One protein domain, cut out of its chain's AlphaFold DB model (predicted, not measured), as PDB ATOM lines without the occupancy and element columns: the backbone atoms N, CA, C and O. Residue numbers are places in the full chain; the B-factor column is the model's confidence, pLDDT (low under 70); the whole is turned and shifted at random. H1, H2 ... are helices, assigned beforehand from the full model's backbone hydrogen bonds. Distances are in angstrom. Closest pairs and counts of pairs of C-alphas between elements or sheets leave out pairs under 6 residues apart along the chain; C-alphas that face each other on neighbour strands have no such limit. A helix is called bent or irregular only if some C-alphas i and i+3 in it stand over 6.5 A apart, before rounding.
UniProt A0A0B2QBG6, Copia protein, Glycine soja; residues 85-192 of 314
ATOM      1  N   LEU A  85      13.802 -59.593  81.638       66.31
ATOM      2  CA  LEU A  85      12.689 -59.000  80.900       66.31
ATOM      3  C   LEU A  85      12.712 -57.465  80.978       66.31
ATOM      4  O   LEU A  85      12.412 -56.800  79.992       66.31
ATOM      5  N   ASP A  86      13.129 -56.900  82.111       64.44
ATOM      6  CA  ASP A  86      13.188 -55.450  82.311       64.44
ATOM      7  C   ASP A  86      14.237 -54.775  81.407       64.44
ATOM      8  O   ASP A  86      13.989 -53.692  80.872       64.44
ATOM      9  N   VAL A  87      15.357 -55.452  81.128       62.66
ATOM     10  CA  VAL A  87      16.362 -54.977  80.164       62.66
ATOM     11  C   VAL A  87      15.770 -54.972  78.754       62.66
ATOM     12  O   VAL A  87      15.868 -53.961  78.056       62.66
ATOM     13  N   LEU A  88      15.076 -56.042  78.352       64.38
ATOM     14  CA  LEU A  88      14.407 -56.101  77.044       64.38
ATOM     15  C   LEU A  88      13.348 -55.002  76.881       64.38
ATOM     16  O   LEU A  88      13.256 -54.396  75.815       64.38
ATOM     17  N   LEU A  89      12.574 -54.716  77.931       69.50
ATOM     18  CA  LEU A  89      11.539 -53.678  77.917       69.50
ATOM     19  C   LEU A  89      12.129 -52.261  77.860       69.50
ATOM     20  O   LEU A  89      11.584 -51.397  77.164       69.50
ATOM     21  N   SER A  90      13.263 -52.027  78.527       68.19
ATOM     22  CA  SER A  90      13.976 -50.746  78.449       68.19
ATOM     23  C   SER A  90      14.471 -50.458  77.024       68.19
ATOM     24  O   SER A  90      14.205 -49.385  76.479       68.19
ATOM     25  N   VAL A  91      15.071 -51.456  76.363       62.97
ATOM     26  CA  VAL A  91      15.543 -51.355  74.972       62.97
ATOM     27  C   VAL A  91      14.366 -51.171  74.019       62.97
ATOM     28  O   VAL A  91      14.402 -50.326  73.129       62.97
ATOM     29  N   LEU A  92      13.272 -51.898  74.242       69.25
ATOM     30  CA  LEU A  92      12.090 -51.800  73.397       69.25
ATOM     31  C   LEU A  92      11.466 -50.393  73.419       69.25
ATOM     32  O   LEU A  92      10.911 -49.979  72.405       69.25
ATOM     33  N   THR A  93      11.618 -49.637  74.513       66.69
ATOM     34  CA  THR A  93      11.131 -48.248  74.636       66.69
ATOM     35  C   THR A  93      12.015 -47.238  73.895       66.69
ATOM     36  O   THR A  93      11.492 -46.302  73.289       66.69
ATOM     37  N   SER A  94      13.339 -47.419  73.926       61.03
ATOM     38  CA  SER A  94      14.312 -46.390  73.519       61.03
ATOM     39  C   SER A  94      15.023 -46.648  72.185       61.03
ATOM     40  O   SER A  94      15.636 -45.727  71.648       61.03
ATOM     41  N   ASP A  95      14.961 -47.864  71.640       68.50
ATOM     42  CA  ASP A  95      15.780 -48.276  70.491       68.50
ATOM     43  C   ASP A  95      15.050 -48.156  69.130       68.50
ATOM     44  O   ASP A  95      13.836 -47.925  69.041       68.50
ATOM     45  N   GLN A  96      15.808 -48.306  68.044       67.75
ATOM     46  CA  GLN A  96      15.371 -48.185  66.654       67.75
ATOM     47  C   GLN A  96      14.323 -49.256  66.274       67.75
ATOM     48  O   GLN A  96      14.395 -50.394  66.754       67.75
ATOM     49  N   PRO A  97      13.385 -48.955  65.348       70.38
ATOM     50  CA  PRO A  97      12.308 -49.874  64.951       70.38
ATOM     51  C   PRO A  97      12.741 -51.317  64.603       70.38
ATOM     52  O   PRO A  97      12.059 -52.249  65.032       70.38
ATOM     53  N   PRO A  98      13.877 -51.566  63.913       65.06
ATOM     54  CA  PRO A  98      14.322 -52.931  63.607       65.06
ATOM     55  C   PRO A  98      14.734 -53.754  64.838       65.06
ATOM     56  O   PRO A  98      14.620 -54.982  64.826       65.06
ATOM     57  N   VAL A  99      15.235 -53.102  65.893       65.88
ATOM     58  CA  VAL A  99      15.616 -53.767  67.150       65.88
ATOM     59  C   VAL A  99      14.364 -54.086  67.958       65.88
ATOM     60  O   VAL A  99      14.188 -55.229  68.384       65.88
ATOM     61  N   ALA A 100      13.446 -53.121  68.067       67.06
ATOM     62  CA  ALA A 100      12.147 -53.314  68.709       67.06
ATOM     63  C   ALA A 100      11.368 -54.478  68.072       67.06
ATOM     64  O   ALA A 100      10.856 -55.337  68.788       67.06
ATOM     65  N   GLN A 101      11.373 -54.590  66.739       69.19
ATOM     66  CA  GLN A 101      10.736 -55.702  66.030       69.19
ATOM     67  C   GLN A 101      11.323 -57.072  66.416       69.19
ATOM     68  O   GLN A 101      10.576 -58.020  66.670       69.19
ATOM     69  N   LYS A 102      12.655 -57.197  66.493       66.69
ATOM     70  CA  LYS A 102      13.315 -58.456  66.887       66.69
ATOM     71  C   LYS A 102      12.986 -58.855  68.325       66.69
ATOM     72  O   LYS A 102      12.770 -60.037  68.586       66.69
ATOM     73  N   ILE A 103      12.918 -57.885  69.237       68.19
ATOM     74  CA  ILE A 103      12.521 -58.124  70.631       68.19
ATOM     75  C   ILE A 103      11.050 -58.551  70.691       68.19
ATOM     76  O   ILE A 103      10.734 -59.551  71.335       68.19
ATOM     77  N   THR A 104      10.160 -57.875  69.960       75.44
ATOM     78  CA  THR A 104       8.747 -58.266  69.859       75.44
ATOM     79  C   THR A 104       8.602 -59.697  69.352       75.44
ATOM     80  O   THR A 104       7.875 -60.479  69.959       75.44
ATOM     81  N   LYS A 105       9.348 -60.087  68.312       72.00
ATOM     82  CA  LYS A 105       9.355 -61.461  67.790       72.00
ATOM     83  C   LYS A 105       9.771 -62.498  68.838       72.00
ATOM     84  O   LYS A 105       9.219 -63.595  68.859       72.00
ATOM     85  N   LEU A 106      10.727 -62.158  69.704       73.81
ATOM     86  CA  LEU A 106      11.187 -63.026  70.790       73.81
ATOM     87  C   LEU A 106      10.139 -63.161  71.906       73.81
ATOM     88  O   LEU A 106       9.954 -64.250  72.443       73.81
ATOM     89  N   LEU A 107       9.434 -62.076  72.232       74.62
ATOM     90  CA  LEU A 107       8.419 -62.049  73.290       74.62
ATOM     91  C   LEU A 107       7.052 -62.588  72.838       74.62
ATOM     92  O   LEU A 107       6.258 -63.017  73.680       74.62
ATOM     93  N   LEU A 108       6.770 -62.586  71.531       77.19
ATOM     94  CA  LEU A 108       5.469 -62.948  70.968       77.19
ATOM     95  C   LEU A 108       4.984 -64.348  71.386       77.19
ATOM     96  O   LEU A 108       3.839 -64.438  71.821       77.19
ATOM     97  N   PRO A 109       5.794 -65.428  71.352       75.31
ATOM     98  CA  PRO A 109       5.322 -66.763  71.728       75.31
ATOM     99  C   PRO A 109       4.878 -66.871  73.191       75.31
ATOM    100  O   PRO A 109       4.008 -67.679  73.509       75.31
ATOM    101  N   SER A 110       5.448 -66.056  74.083       76.56
ATOM    102  CA  SER A 110       5.088 -66.044  75.506       76.56
ATOM    103  C   SER A 110       3.762 -65.326  75.769       76.56
ATOM    104  O   SER A 110       3.024 -65.731  76.670       76.56
ATOM    105  N   HIS A 111       3.450 -64.301  74.969       78.69
ATOM    106  CA  HIS A 111       2.272 -63.441  75.132       78.69
ATOM    107  C   HIS A 111       1.096 -63.849  74.226       78.69
ATOM    108  O   HIS A 111      -0.053 -63.680  74.615       78.69
ATOM    109  N   PHE A 112       1.373 -64.469  73.074       73.00
ATOM    110  CA  PHE A 112       0.398 -65.077  72.159       73.00
ATOM    111  C   PHE A 112       0.730 -66.554  71.846       73.00
ATOM    112  O   PHE A 112       0.978 -66.918  70.690       73.00
ATOM    113  N   PRO A 113       0.761 -67.442  72.853       72.62
ATOM    114  CA  PRO A 113       1.030 -68.860  72.635       72.62
ATOM    115  C   PRO A 113      -0.105 -69.554  71.869       72.62
ATOM    116  O   PRO A 113      -1.270 -69.477  72.240       72.62
ATOM    117  N   SER A 114       0.247 -70.335  70.846       68.06
ATOM    118  CA  SER A 114      -0.710 -70.988  69.933       68.06
ATOM    119  C   SER A 114      -1.583 -72.080  70.574       68.06
ATOM    120  O   SER A 114      -2.499 -72.582  69.932       68.06
ATOM    121  N   LYS A 115      -1.255 -72.510  71.799       72.19
ATOM    122  CA  LYS A 115      -1.863 -73.664  72.490       72.19
ATOM    123  C   LYS A 115      -2.699 -73.280  73.717       72.19
ATOM    124  O   LYS A 115      -3.168 -74.163  74.424       72.19
ATOM    125  N   VAL A 116      -2.827 -71.989  74.007       74.00
ATOM    126  CA  VAL A 116      -3.416 -71.475  75.251       74.00
ATOM    127  C   VAL A 116      -4.715 -70.725  74.924       74.00
ATOM    128  O   VAL A 116      -4.804 -70.138  73.845       74.00
ATOM    129  N   PRO A 117      -5.722 -70.725  75.821       78.25
ATOM    130  CA  PRO A 117      -6.932 -69.929  75.645       78.25
ATOM    131  C   PRO A 117      -6.643 -68.434  75.441       78.25
ATOM    132  O   PRO A 117      -5.705 -67.881  76.016       78.25
ATOM    133  N   ILE A 118      -7.504 -67.767  74.669       75.88
ATOM    134  CA  ILE A 118      -7.392 -66.339  74.319       75.88
ATOM    135  C   ILE A 118      -7.348 -65.452  75.569       75.88
ATOM    136  O   ILE A 118      -6.578 -64.499  75.624       75.88
ATOM    137  N   GLU A 119      -8.135 -65.798  76.587       77.56
ATOM    138  CA  GLU A 119      -8.226 -65.065  77.852       77.56
ATOM    139  C   GLU A 119      -6.886 -65.022  78.600       77.56
ATOM    140  O   GLU A 119      -6.436 -63.967  79.038       77.56
ATOM    141  N   GLU A 120      -6.184 -66.151  78.662       79.81
ATOM    142  CA  GLU A 120      -4.874 -66.252  79.307       79.81
ATOM    143  C   GLU A 120      -3.790 -65.500  78.511       79.81
ATOM    144  O   GLU A 120      -2.931 -64.838  79.095       79.81
ATOM    145  N   ALA A 121      -3.858 -65.513  77.175       80.69
ATOM    146  CA  ALA A 121      -2.999 -64.671  76.339       80.69
ATOM    147  C   ALA A 121      -3.256 -63.168  76.588       80.69
ATOM    148  O   ALA A 121      -2.309 -62.386  76.733       80.69
ATOM    149  N   CYS A 122      -4.525 -62.767  76.725       83.19
ATOM    150  CA  CYS A 122      -4.899 -61.393  77.065       83.19
ATOM    151  C   CYS A 122      -4.390 -60.996  78.458       83.19
ATOM    152  O   CYS A 122      -3.810 -59.923  78.604       83.19
ATOM    153  N   ASN A 123      -4.501 -61.873  79.460       84.75
ATOM    154  CA  ASN A 123      -3.995 -61.616  80.814       84.75
ATOM    155  C   ASN A 123      -2.478 -61.385  80.841       84.75
ATOM    156  O   ASN A 123      -1.991 -60.488  81.541       84.75
ATOM    157  N   ARG A 124      -1.716 -62.136  80.039       84.94
ATOM    158  CA  ARG A 124      -0.266 -61.925  79.888       84.94
ATOM    159  C   ARG A 124       0.047 -60.576  79.251       84.94
ATOM    160  O   ARG A 124       0.934 -59.871  79.727       84.94
ATOM    161  N   CYS A 125      -0.717 -60.185  78.234       86.12
ATOM    162  CA  CYS A 125      -0.609 -58.875  77.592       86.12
ATOM    163  C   CYS A 125      -0.951 -57.723  78.553       86.12
ATOM    164  O   CYS A 125      -0.221 -56.736  78.621       86.12
ATOM    165  N   VAL A 126      -2.011 -57.866  79.351       87.38
ATOM    166  CA  VAL A 126      -2.385 -56.899  80.396       87.38
ATOM    167  C   VAL A 126      -1.273 -56.771  81.437       87.38
ATOM    168  O   VAL A 126      -0.909 -55.661  81.822       87.38
ATOM    169  N   THR A 127      -0.697 -57.893  81.869       86.56
ATOM    170  CA  THR A 127       0.402 -57.910  82.846       86.56
ATOM    171  C   THR A 127       1.650 -57.210  82.305       86.56
ATOM    172  O   THR A 127       2.296 -56.462  83.039       86.56
ATOM    173  N   LEU A 128       1.959 -57.389  81.016       85.75
ATOM    174  CA  LEU A 128       3.073 -56.719  80.344       85.75
ATOM    175  C   LEU A 128       2.930 -55.189  80.385       85.75
ATOM    176  O   LEU A 128       3.860 -54.497  80.796       85.75
ATOM    177  N   VAL A 129       1.758 -54.667  80.006       84.88
ATOM    178  CA  VAL A 129       1.490 -53.217  79.989       84.88
ATOM    179  C   VAL A 129       1.438 -52.647  81.407       84.88
ATOM    180  O   VAL A 129       1.984 -51.577  81.647       84.88
ATOM    181  N   LYS A 130       0.870 -53.370  82.381       86.81
ATOM    182  CA  LYS A 130       0.894 -52.936  83.790       86.81
ATOM    183  C   LYS A 130       2.311 -52.810  84.346       86.81
ATOM    184  O   LYS A 130       2.579 -51.878  85.100       86.81
ATOM    185  N   ARG A 131       3.200 -53.747  83.990       85.44
ATOM    186  CA  ARG A 131       4.602 -53.757  84.436       85.44
ATOM    187  C   ARG A 131       5.416 -52.642  83.782       85.44
ATOM    188  O   ARG A 131       6.198 -51.991  84.464       85.44
ATOM    189  N   ALA A 132       5.248 -52.437  82.477       83.31
ATOM    190  CA  ALA A 132       5.975 -51.425  81.719       83.31
ATOM    191  C   ALA A 132       5.051 -50.780  80.671       83.31
ATOM    192  O   ALA A 132       4.982 -51.266  79.543       83.31
ATOM    193  N   PRO A 133       4.358 -49.675  81.000       80.94
ATOM    194  CA  PRO A 133       3.283 -49.135  80.162       80.94
ATOM    195  C   PRO A 133       3.704 -48.763  78.737       80.94
ATOM    196  O   PRO A 133       3.067 -49.175  77.771       80.94
ATOM    197  N   MET A 134       4.810 -48.031  78.585       79.12
ATOM    198  CA  MET A 134       5.288 -47.569  77.273       79.12
ATOM    199  C   MET A 134       5.988 -48.670  76.472       79.12
ATOM    200  O   MET A 134       5.775 -48.782  75.265       79.12
ATOM    201  N   ALA A 135       6.765 -49.527  77.139       80.56
ATOM    202  CA  ALA A 135       7.372 -50.691  76.501       80.56
ATOM    203  C   ALA A 135       6.290 -51.678  76.034       80.56
ATOM    204  O   ALA A 135       6.246 -52.077  74.874       80.56
ATOM    205  N   GLY A 136       5.354 -52.019  76.919       85.12
ATOM    206  CA  GLY A 136       4.224 -52.890  76.618       85.12
ATOM    207  C   GLY A 136       3.377 -52.351  75.468       85.12
ATOM    208  O   GLY A 136       3.030 -53.112  74.573       85.12
ATOM    209  N   ALA A 137       3.123 -51.041  75.415       80.44
ATOM    210  CA  ALA A 137       2.434 -50.431  74.282       80.44
ATOM    211  C   ALA A 137       3.200 -50.614  72.963       80.44
ATOM    212  O   ALA A 137       2.641 -51.076  71.967       80.44
ATOM    213  N   ARG A 138       4.501 -50.317  72.964       80.56
ATOM    214  CA  ARG A 138       5.367 -50.430  71.783       80.56
ATOM    215  C   ARG A 138       5.559 -51.872  71.306       80.56
ATOM    216  O   ARG A 138       5.783 -52.092  70.120       80.56
ATOM    217  N   PHE A 139       5.388 -52.867  72.176       85.44
ATOM    218  CA  PHE A 139       5.339 -54.274  71.769       85.44
ATOM    219  C   PHE A 139       4.191 -54.528  70.774       85.44
ATOM    220  O   PHE A 139       4.396 -55.193  69.754       85.44
ATOM    221  N   PHE A 140       3.016 -53.924  70.993       81.75
ATOM    222  CA  PHE A 140       1.861 -54.080  70.101       81.75
ATOM    223  C   PHE A 140       2.017 -53.386  68.748       81.75
ATOM    224  O   PHE A 140       1.409 -53.838  67.781       81.75
ATOM    225  N   GLN A 141       2.888 -52.378  68.644       80.56
ATOM    226  CA  GLN A 141       3.228 -51.737  67.369       80.56
ATOM    227  C   GLN A 141       3.747 -52.743  66.328       80.56
ATOM    228  O   GLN A 141       3.465 -52.609  65.140       80.56
ATOM    229  N   PHE A 142       4.483 -53.772  66.766       77.00
ATOM    230  CA  PHE A 142       5.089 -54.771  65.877       77.00
ATOM    231  C   PHE A 142       4.427 -56.157  65.967       77.00
ATOM    232  O   PHE A 142       4.745 -57.040  65.172       77.00
ATOM    233  N   ALA A 143       3.484 -56.368  66.893       71.75
ATOM    234  CA  ALA A 143       2.871 -57.678  67.135       71.75
ATOM    235  C   ALA A 143       2.088 -58.224  65.920       71.75
ATOM    236  O   ALA A 143       2.086 -59.434  65.681       71.75
ATOM    237  N   ILE A 144       1.468 -57.351  65.114       62.03
ATOM    238  CA  ILE A 144       0.768 -57.761  63.878       62.03
ATOM    239  C   ILE A 144       1.761 -58.209  62.799       62.03
ATOM    240  O   ILE A 144       1.523 -59.215  62.126       62.03
ATOM    241  N   LEU A 145       2.885 -57.499  62.648       59.62
ATOM    242  CA  LEU A 145       3.913 -57.814  61.646       59.62
ATOM    243  C   LEU A 145       4.510 -59.214  61.864       59.62
ATOM    244  O   LEU A 145       4.876 -59.891  60.904       59.62
ATOM    245  N   GLU A 146       4.518 -59.684  63.110       59.81
ATOM    246  CA  GLU A 146       5.024 -61.002  63.506       59.81
ATOM    247  C   GLU A 146       3.935 -62.101  63.564       59.81
ATOM    248  O   GLU A 146       4.161 -63.173  64.124       59.81
ATOM    249  N   ARG A 147       2.784 -61.890  62.900       64.06
ATOM    250  CA  ARG A 147       1.692 -62.872  62.692       64.06
ATOM    251  C   ARG A 147       0.816 -63.187  63.913       64.06
ATOM    252  O   ARG A 147       0.278 -64.293  64.006       64.06
ATOM    253  N   ALA A 148       0.601 -62.229  64.813       63.06
ATOM    254  CA  ALA A 148      -0.474 -62.359  65.797       63.06
ATOM    255  C   ALA A 148      -1.842 -62.534  65.103       63.06
ATOM    256  O   ALA A 148      -2.135 -61.916  64.076       63.06
ATOM    257  N   SER A 149      -2.691 -63.397  65.659       73.88
ATOM    258  CA  SER A 149      -4.018 -63.650  65.096       73.88
ATOM    259  C   SER A 149      -4.939 -62.443  65.305       73.88
ATOM    260  O   SER A 149      -5.161 -62.002  66.431       73.88
ATOM    261  N   LYS A 150      -5.525 -61.931  64.217       72.94
ATOM    262  CA  LYS A 150      -6.374 -60.724  64.220       72.94
ATOM    263  C   LYS A 150      -7.613 -60.850  65.109       72.94
ATOM    264  O   LYS A 150      -8.041 -59.866  65.702       72.94
ATOM    265  N   SER A 151      -8.159 -62.060  65.263       73.06
ATOM    266  CA  SER A 151      -9.266 -62.315  66.197       73.06
ATOM    267  C   SER A 151      -8.850 -62.136  67.658       73.06
ATOM    268  O   SER A 151      -9.617 -61.596  68.446       73.06
ATOM    269  N   HIS A 152      -7.624 -62.531  68.007       77.44
ATOM    270  CA  HIS A 152      -7.088 -62.380  69.360       77.44
ATOM    271  C   HIS A 152      -6.784 -60.914  69.664       77.44
ATOM    272  O   HIS A 152      -6.984 -60.459  70.781       77.44
ATOM    273  N   LEU A 153      -6.345 -60.163  68.654       76.44
ATOM    274  CA  LEU A 153      -6.098 -58.731  68.777       76.44
ATOM    275  C   LEU A 153      -7.389 -57.929  68.953       76.44
ATOM    276  O   LEU A 153      -7.419 -57.021  69.772       76.44
ATOM    277  N   MET A 154      -8.461 -58.290  68.245       77.06
ATOM    278  CA  MET A 154      -9.777 -57.683  68.467       77.06
ATOM    279  C   MET A 154     -10.281 -57.939  69.893       77.06
ATOM    280  O   MET A 154     -10.811 -57.036  70.530       77.06
ATOM    281  N   GLU A 155     -10.093 -59.150  70.423       81.06
ATOM    282  CA  GLU A 155     -10.462 -59.449  71.809       81.06
ATOM    283  C   GLU A 155      -9.602 -58.666  72.810       81.06
ATOM    284  O   GLU A 155     -10.115 -58.131  73.791       81.06
ATOM    285  N   LEU A 156      -8.311 -58.504  72.516       82.06
ATOM    286  CA  LEU A 156      -7.403 -57.705  73.330       82.06
ATOM    287  C   LEU A 156      -7.813 -56.226  73.389       82.06
ATOM    288  O   LEU A 156      -7.737 -55.625  74.457       82.06
ATOM    289  N   VAL A 157      -8.289 -55.656  72.275       73.56
ATOM    290  CA  VAL A 157      -8.818 -54.280  72.229       73.56
ATOM    291  C   VAL A 157      -9.977 -54.114  73.215       73.56
ATOM    292  O   VAL A 157      -9.970 -53.167  73.997       73.56
ATOM    293  N   LYS A 158     -10.914 -55.071  73.266       76.56
ATOM    294  CA  LYS A 158     -12.023 -55.052  74.240       76.56
ATOM    295  C   LYS A 158     -11.526 -55.110  75.681       76.56
ATOM    296  O   LYS A 158     -11.992 -54.363  76.538       76.56
ATOM    297  N   VAL A 159     -10.568 -55.999  75.956       80.25
ATOM    298  CA  VAL A 159      -9.980 -56.141  77.295       80.25
ATOM    299  C   VAL A 159      -9.288 -54.842  77.716       80.25
ATOM    300  O   VAL A 159      -9.495 -54.384  78.836       80.25
ATOM    301  N   PHE A 160      -8.523 -54.198  76.833       75.44
ATOM    302  CA  PHE A 160      -7.873 -52.924  77.148       75.44
ATOM    303  C   PHE A 160      -8.878 -51.797  77.376       75.44
ATOM    304  O   PHE A 160      -8.743 -51.067  78.357       75.44
ATOM    305  N   LEU A 161      -9.910 -51.686  76.541       70.12
ATOM    306  CA  LEU A 161     -10.918 -50.638  76.682       70.12
ATOM    307  C   LEU A 161     -11.759 -50.814  77.950       70.12
ATOM    308  O   LEU A 161     -11.951 -49.848  78.683       70.12
ATOM    309  N   SER A 162     -12.147 -52.045  78.297       75.19
ATOM    310  CA  SER A 162     -12.817 -52.322  79.579       75.19
ATOM    311  C   SER A 162     -11.969 -51.929  80.798       75.19
ATOM    312  O   SER A 162     -12.502 -51.386  81.764       75.19
ATOM    313  N   LEU A 163     -10.647 -52.133  80.740       69.56
ATOM    314  CA  LEU A 163      -9.718 -51.728  81.798       69.56
ATOM    315  C   LEU A 163      -9.548 -50.205  81.883       69.56
ATOM    316  O   LEU A 163      -9.464 -49.668  82.982       69.56
ATOM    317  N   ILE A 164      -9.512 -49.511  80.742       64.31
ATOM    318  CA  ILE A 164      -9.447 -48.042  80.689       64.31
ATOM    319  C   ILE A 164     -10.741 -47.427  81.246       64.31
ATOM    320  O   ILE A 164     -10.693 -46.433  81.966       64.31
ATOM    321  N   LEU A 165     -11.890 -48.036  80.943       64.75
ATOM    322  CA  LEU A 165     -13.221 -47.584  81.358       64.75
ATOM    323  C   LEU A 165     -13.550 -47.850  82.835       64.75
ATOM    324  O   LEU A 165     -14.418 -47.177  83.387       64.75
ATOM    325  N   SER A 166     -12.868 -48.803  83.476       69.50
ATOM    326  CA  SER A 166     -12.968 -49.092  84.914       69.50
ATOM    327  C   SER A 166     -11.573 -49.003  85.557       69.50
ATOM    328  O   SER A 166     -10.940 -50.023  85.852       69.50
ATOM    329  N   PRO A 167     -11.053 -47.778  85.766       63.16
ATOM    330  CA  PRO A 167      -9.664 -47.553  86.154       63.16
ATOM    331  C   PRO A 167      -9.381 -47.798  87.644       63.16
ATOM    332  O   PRO A 167      -8.292 -47.465  88.099       63.16
ATOM    333  N   ASP A 168     -10.295 -48.415  88.405       60.41
ATOM    334  CA  ASP A 168     -10.231 -48.563  89.874       60.41
ATOM    335  C   ASP A 168      -8.936 -49.228  90.399       60.41
ATOM    336  O   ASP A 168      -8.673 -49.243  91.602       60.41
ATOM    337  N   LYS A 169      -8.115 -49.806  89.507       68.44
ATOM    338  CA  LYS A 169      -6.839 -50.476  89.807       68.44
ATOM    339  C   LYS A 169      -5.677 -50.059  88.890       68.44
ATOM    340  O   LYS A 169      -4.722 -50.831  88.771       68.44
ATOM    341  N   LEU A 170      -5.767 -48.918  88.203       74.06
ATOM    342  CA  LEU A 170      -4.738 -48.437  87.275       74.06
ATOM    343  C   LEU A 170      -4.227 -47.049  87.668       74.06
ATOM    344  O   LEU A 170      -5.005 -46.164  88.008       74.06
ATOM    345  N   ASP A 171      -2.915 -46.846  87.565       77.00
ATOM    346  CA  ASP A 171      -2.320 -45.510  87.652       77.00
ATOM    347  C   ASP A 171      -2.331 -44.779  86.293       77.00
ATOM    348  O   ASP A 171      -2.551 -45.376  85.236       77.00
ATOM    349  N   ALA A 172      -2.064 -43.470  86.305       69.38
ATOM    350  CA  ALA A 172      -2.089 -42.633  85.103       69.38
ATOM    351  C   ALA A 172      -1.115 -43.100  83.999       69.38
ATOM    352  O   ALA A 172      -1.436 -43.004  82.812       69.38
ATOM    353  N   ASN A 173       0.052 -43.646  84.364       68.25
ATOM    354  CA  ASN A 173       1.013 -44.163  83.388       68.25
ATOM    355  C   ASN A 173       0.510 -45.465  82.766       68.25
ATOM    356  O   ASN A 173       0.667 -45.661  81.561       68.25
ATOM    357  N   GLN A 174      -0.115 -46.336  83.560       78.38
ATOM    358  CA  GLN A 174      -0.740 -47.562  83.069       78.38
ATOM    359  C   GLN A 174      -1.905 -47.265  82.127       78.38
ATOM    360  O   GLN A 174      -1.957 -47.858  81.051       78.38
ATOM    361  N   ILE A 175      -2.783 -46.316  82.474       67.88
ATOM    362  CA  ILE A 175      -3.880 -45.870  81.596       67.88
ATOM    363  C   ILE A 175      -3.314 -45.384  80.257       67.88
ATOM    364  O   ILE A 175      -3.758 -45.834  79.202       67.88
ATOM    365  N   ASN A 176      -2.274 -44.544  80.289       63.03
ATOM    366  CA  ASN A 176      -1.615 -44.068  79.074       63.03
ATOM    367  C   ASN A 176      -0.978 -45.219  78.264       63.03
ATOM    368  O   ASN A 176      -1.092 -45.264  77.042       63.03
ATOM    369  N   GLY A 177      -0.364 -46.199  78.934       67.62
ATOM    370  CA  GLY A 177       0.141 -47.418  78.293       67.62
ATOM    371  C   GLY A 177      -0.939 -48.206  77.569       67.62
ATOM    372  O   GLY A 177      -0.751 -48.576  76.411       67.62
ATOM    373  N   PHE A 178      -2.086 -48.422  78.211       72.25
ATOM    374  CA  PHE A 178      -3.214 -49.119  77.597       72.25
ATOM    375  C   PHE A 178      -3.827 -48.331  76.435       72.25
ATOM    376  O   PHE A 178      -4.155 -48.937  75.413       72.25
ATOM    377  N   LEU A 179      -3.923 -47.002  76.535       64.44
ATOM    378  CA  LEU A 179      -4.407 -46.142  75.447       64.44
ATOM    379  C   LEU A 179      -3.502 -46.235  74.212       64.44
ATOM    380  O   LEU A 179      -3.977 -46.517  73.111       64.44
ATOM    381  N   VAL A 180      -2.188 -46.078  74.397       69.56
ATOM    382  CA  VAL A 180      -1.212 -46.162  73.301       69.56
ATOM    383  C   VAL A 180      -1.159 -47.581  72.718       69.56
ATOM    384  O   VAL A 180      -1.131 -47.743  71.498       69.56
ATOM    385  N   ALA A 181      -1.208 -48.618  73.562       72.81
ATOM    386  CA  ALA A 181      -1.286 -50.012  73.122       72.81
ATOM    387  C   ALA A 181      -2.522 -50.253  72.244       72.81
ATOM    388  O   ALA A 181      -2.415 -50.839  71.167       72.81
ATOM    389  N   THR A 182      -3.680 -49.757  72.684       72.56
ATOM    390  CA  THR A 182      -4.945 -49.859  71.949       72.56
ATOM    391  C   THR A 182      -4.851 -49.157  70.599       72.56
ATOM    392  O   THR A 182      -5.232 -49.753  69.594       72.56
ATOM    393  N   SER A 183      -4.268 -47.953  70.542       67.38
ATOM    394  CA  SER A 183      -4.044 -47.232  69.281       67.38
ATOM    395  C   SER A 183      -3.238 -48.066  68.286       67.38
ATOM    396  O   SER A 183      -3.677 -48.249  67.153       67.38
ATOM    397  N   TYR A 184      -2.111 -48.648  68.711       74.12
ATOM    398  CA  TYR A 184      -1.279 -49.466  67.824       74.12
ATOM    399  C   TYR A 184      -2.007 -50.701  67.288       74.12
ATOM    400  O   TYR A 184      -1.862 -51.046  66.110       74.12
ATOM    401  N   VAL A 185      -2.797 -51.370  68.131       73.19
ATOM    402  CA  VAL A 185      -3.584 -52.531  67.698       73.19
ATOM    403  C   VAL A 185      -4.694 -52.100  66.733       73.19
ATOM    404  O   VAL A 185      -4.875 -52.741  65.696       73.19
ATOM    405  N   CYS A 186      -5.391 -51.000  67.023       68.56
ATOM    406  CA  CYS A 186      -6.441 -50.445  66.172       68.56
ATOM    407  C   CYS A 186      -5.913 -50.018  64.798       68.56
ATOM    408  O   CYS A 186      -6.498 -50.413  63.790       68.56
ATOM    409  N   ASP A 187      -4.795 -49.289  64.741       66.81
ATOM    410  CA  ASP A 187      -4.155 -48.870  63.487       66.81
ATOM    411  C   ASP A 187      -3.805 -50.077  62.616       66.81
ATOM    412  O   ASP A 187      -4.039 -50.092  61.406       66.81
ATOM    413  N   SER A 188      -3.308 -51.132  63.257       69.69
ATOM    414  CA  SER A 188      -2.897 -52.348  62.568       69.69
ATOM    415  C   SER A 188      -4.092 -53.204  62.102       69.69
ATOM    416  O   SER A 188      -4.008 -53.886  61.079       69.69
ATOM    417  N   LEU A 189      -5.226 -53.169  62.814       67.88
ATOM    418  CA  LEU A 189      -6.479 -53.834  62.422       67.88
ATOM    419  C   LEU A 189      -7.266 -53.040  61.362       67.88
ATOM    420  O   LEU A 189      -7.953 -53.636  60.527       67.88
ATOM    421  N   ALA A 190      -7.148 -51.710  61.355       67.00
ATOM    422  CA  ALA A 190      -7.871 -50.814  60.451       67.00
ATOM    423  C   ALA A 190      -7.485 -50.972  58.968       67.00
ATOM    424  O   ALA A 190      -8.195 -50.459  58.095       67.00
ATOM    425  N   CYS A 191      -6.407 -51.707  58.669       66.69
ATOM    426  CA  CYS A 191      -6.023 -52.085  57.309       66.69
ATOM    427  C   CYS A 191      -7.067 -52.976  56.606       66.69
ATOM    428  O   CYS A 191      -7.089 -53.008  55.376       66.69
ATOM    429  N   GLU A 192      -7.939 -53.677  57.343       64.62
ATOM    430  CA  GLU A 192      -8.996 -54.520  56.768       64.62
ATOM    431  C   GLU A 192     -10.407 -53.942  56.994       64.62
ATOM    432  O   GLU A 192     -10.769 -53.618  58.129       64.62
TER     433      GLU A 192
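AT A GLANCE: This is residues 85 to 192 of the 314 residues of the protein "Copia protein" of Glycine soja (UniProt A0A0B2QBG6). H6, the longest helix, packs between H4 and H5, and H3 slants across the gap between those two. The hairpin of H1 and H2 packs crosswise on H4. The printed part has 108 residues with six named helices, H1 to H6 in chain order, and no named strand: all helix. It is compact, radius of gyration of the C-alphas 12.7 A, spanning 35 by 27 by 27 A.

IN THESE COORDINATES: Find C-alpha 172 at (-2.089, -42.633, 85.103); from there H6, residues 172 to 189, runs 25.7 A. H4 is residues 133 to 143, H5 150 to 165, H3 118 to 131. H2, residues 97 to 111, is irregular: C-alphas 106 and 109 are 7.0 A apart. H1, residues 85 to 94, begins at (12.689, -59.000, 80.900).

HOW THE PARTS SIT: H6 touches H4 at Ala 181 and Ala 137, closest C-alphas 3.9 A, a shallow 9 degrees. H3 touches H5 at Cys 122 and Leu 156, closest C-alphas 5.8 A. O i to N i+4 pairs are all within hydrogen-bond range except in H2, 9 of 11, and H4, 4 of 7.

THE WHOLE: The printed part has no cut and no long link. Low confidence includes residues 85 to 96.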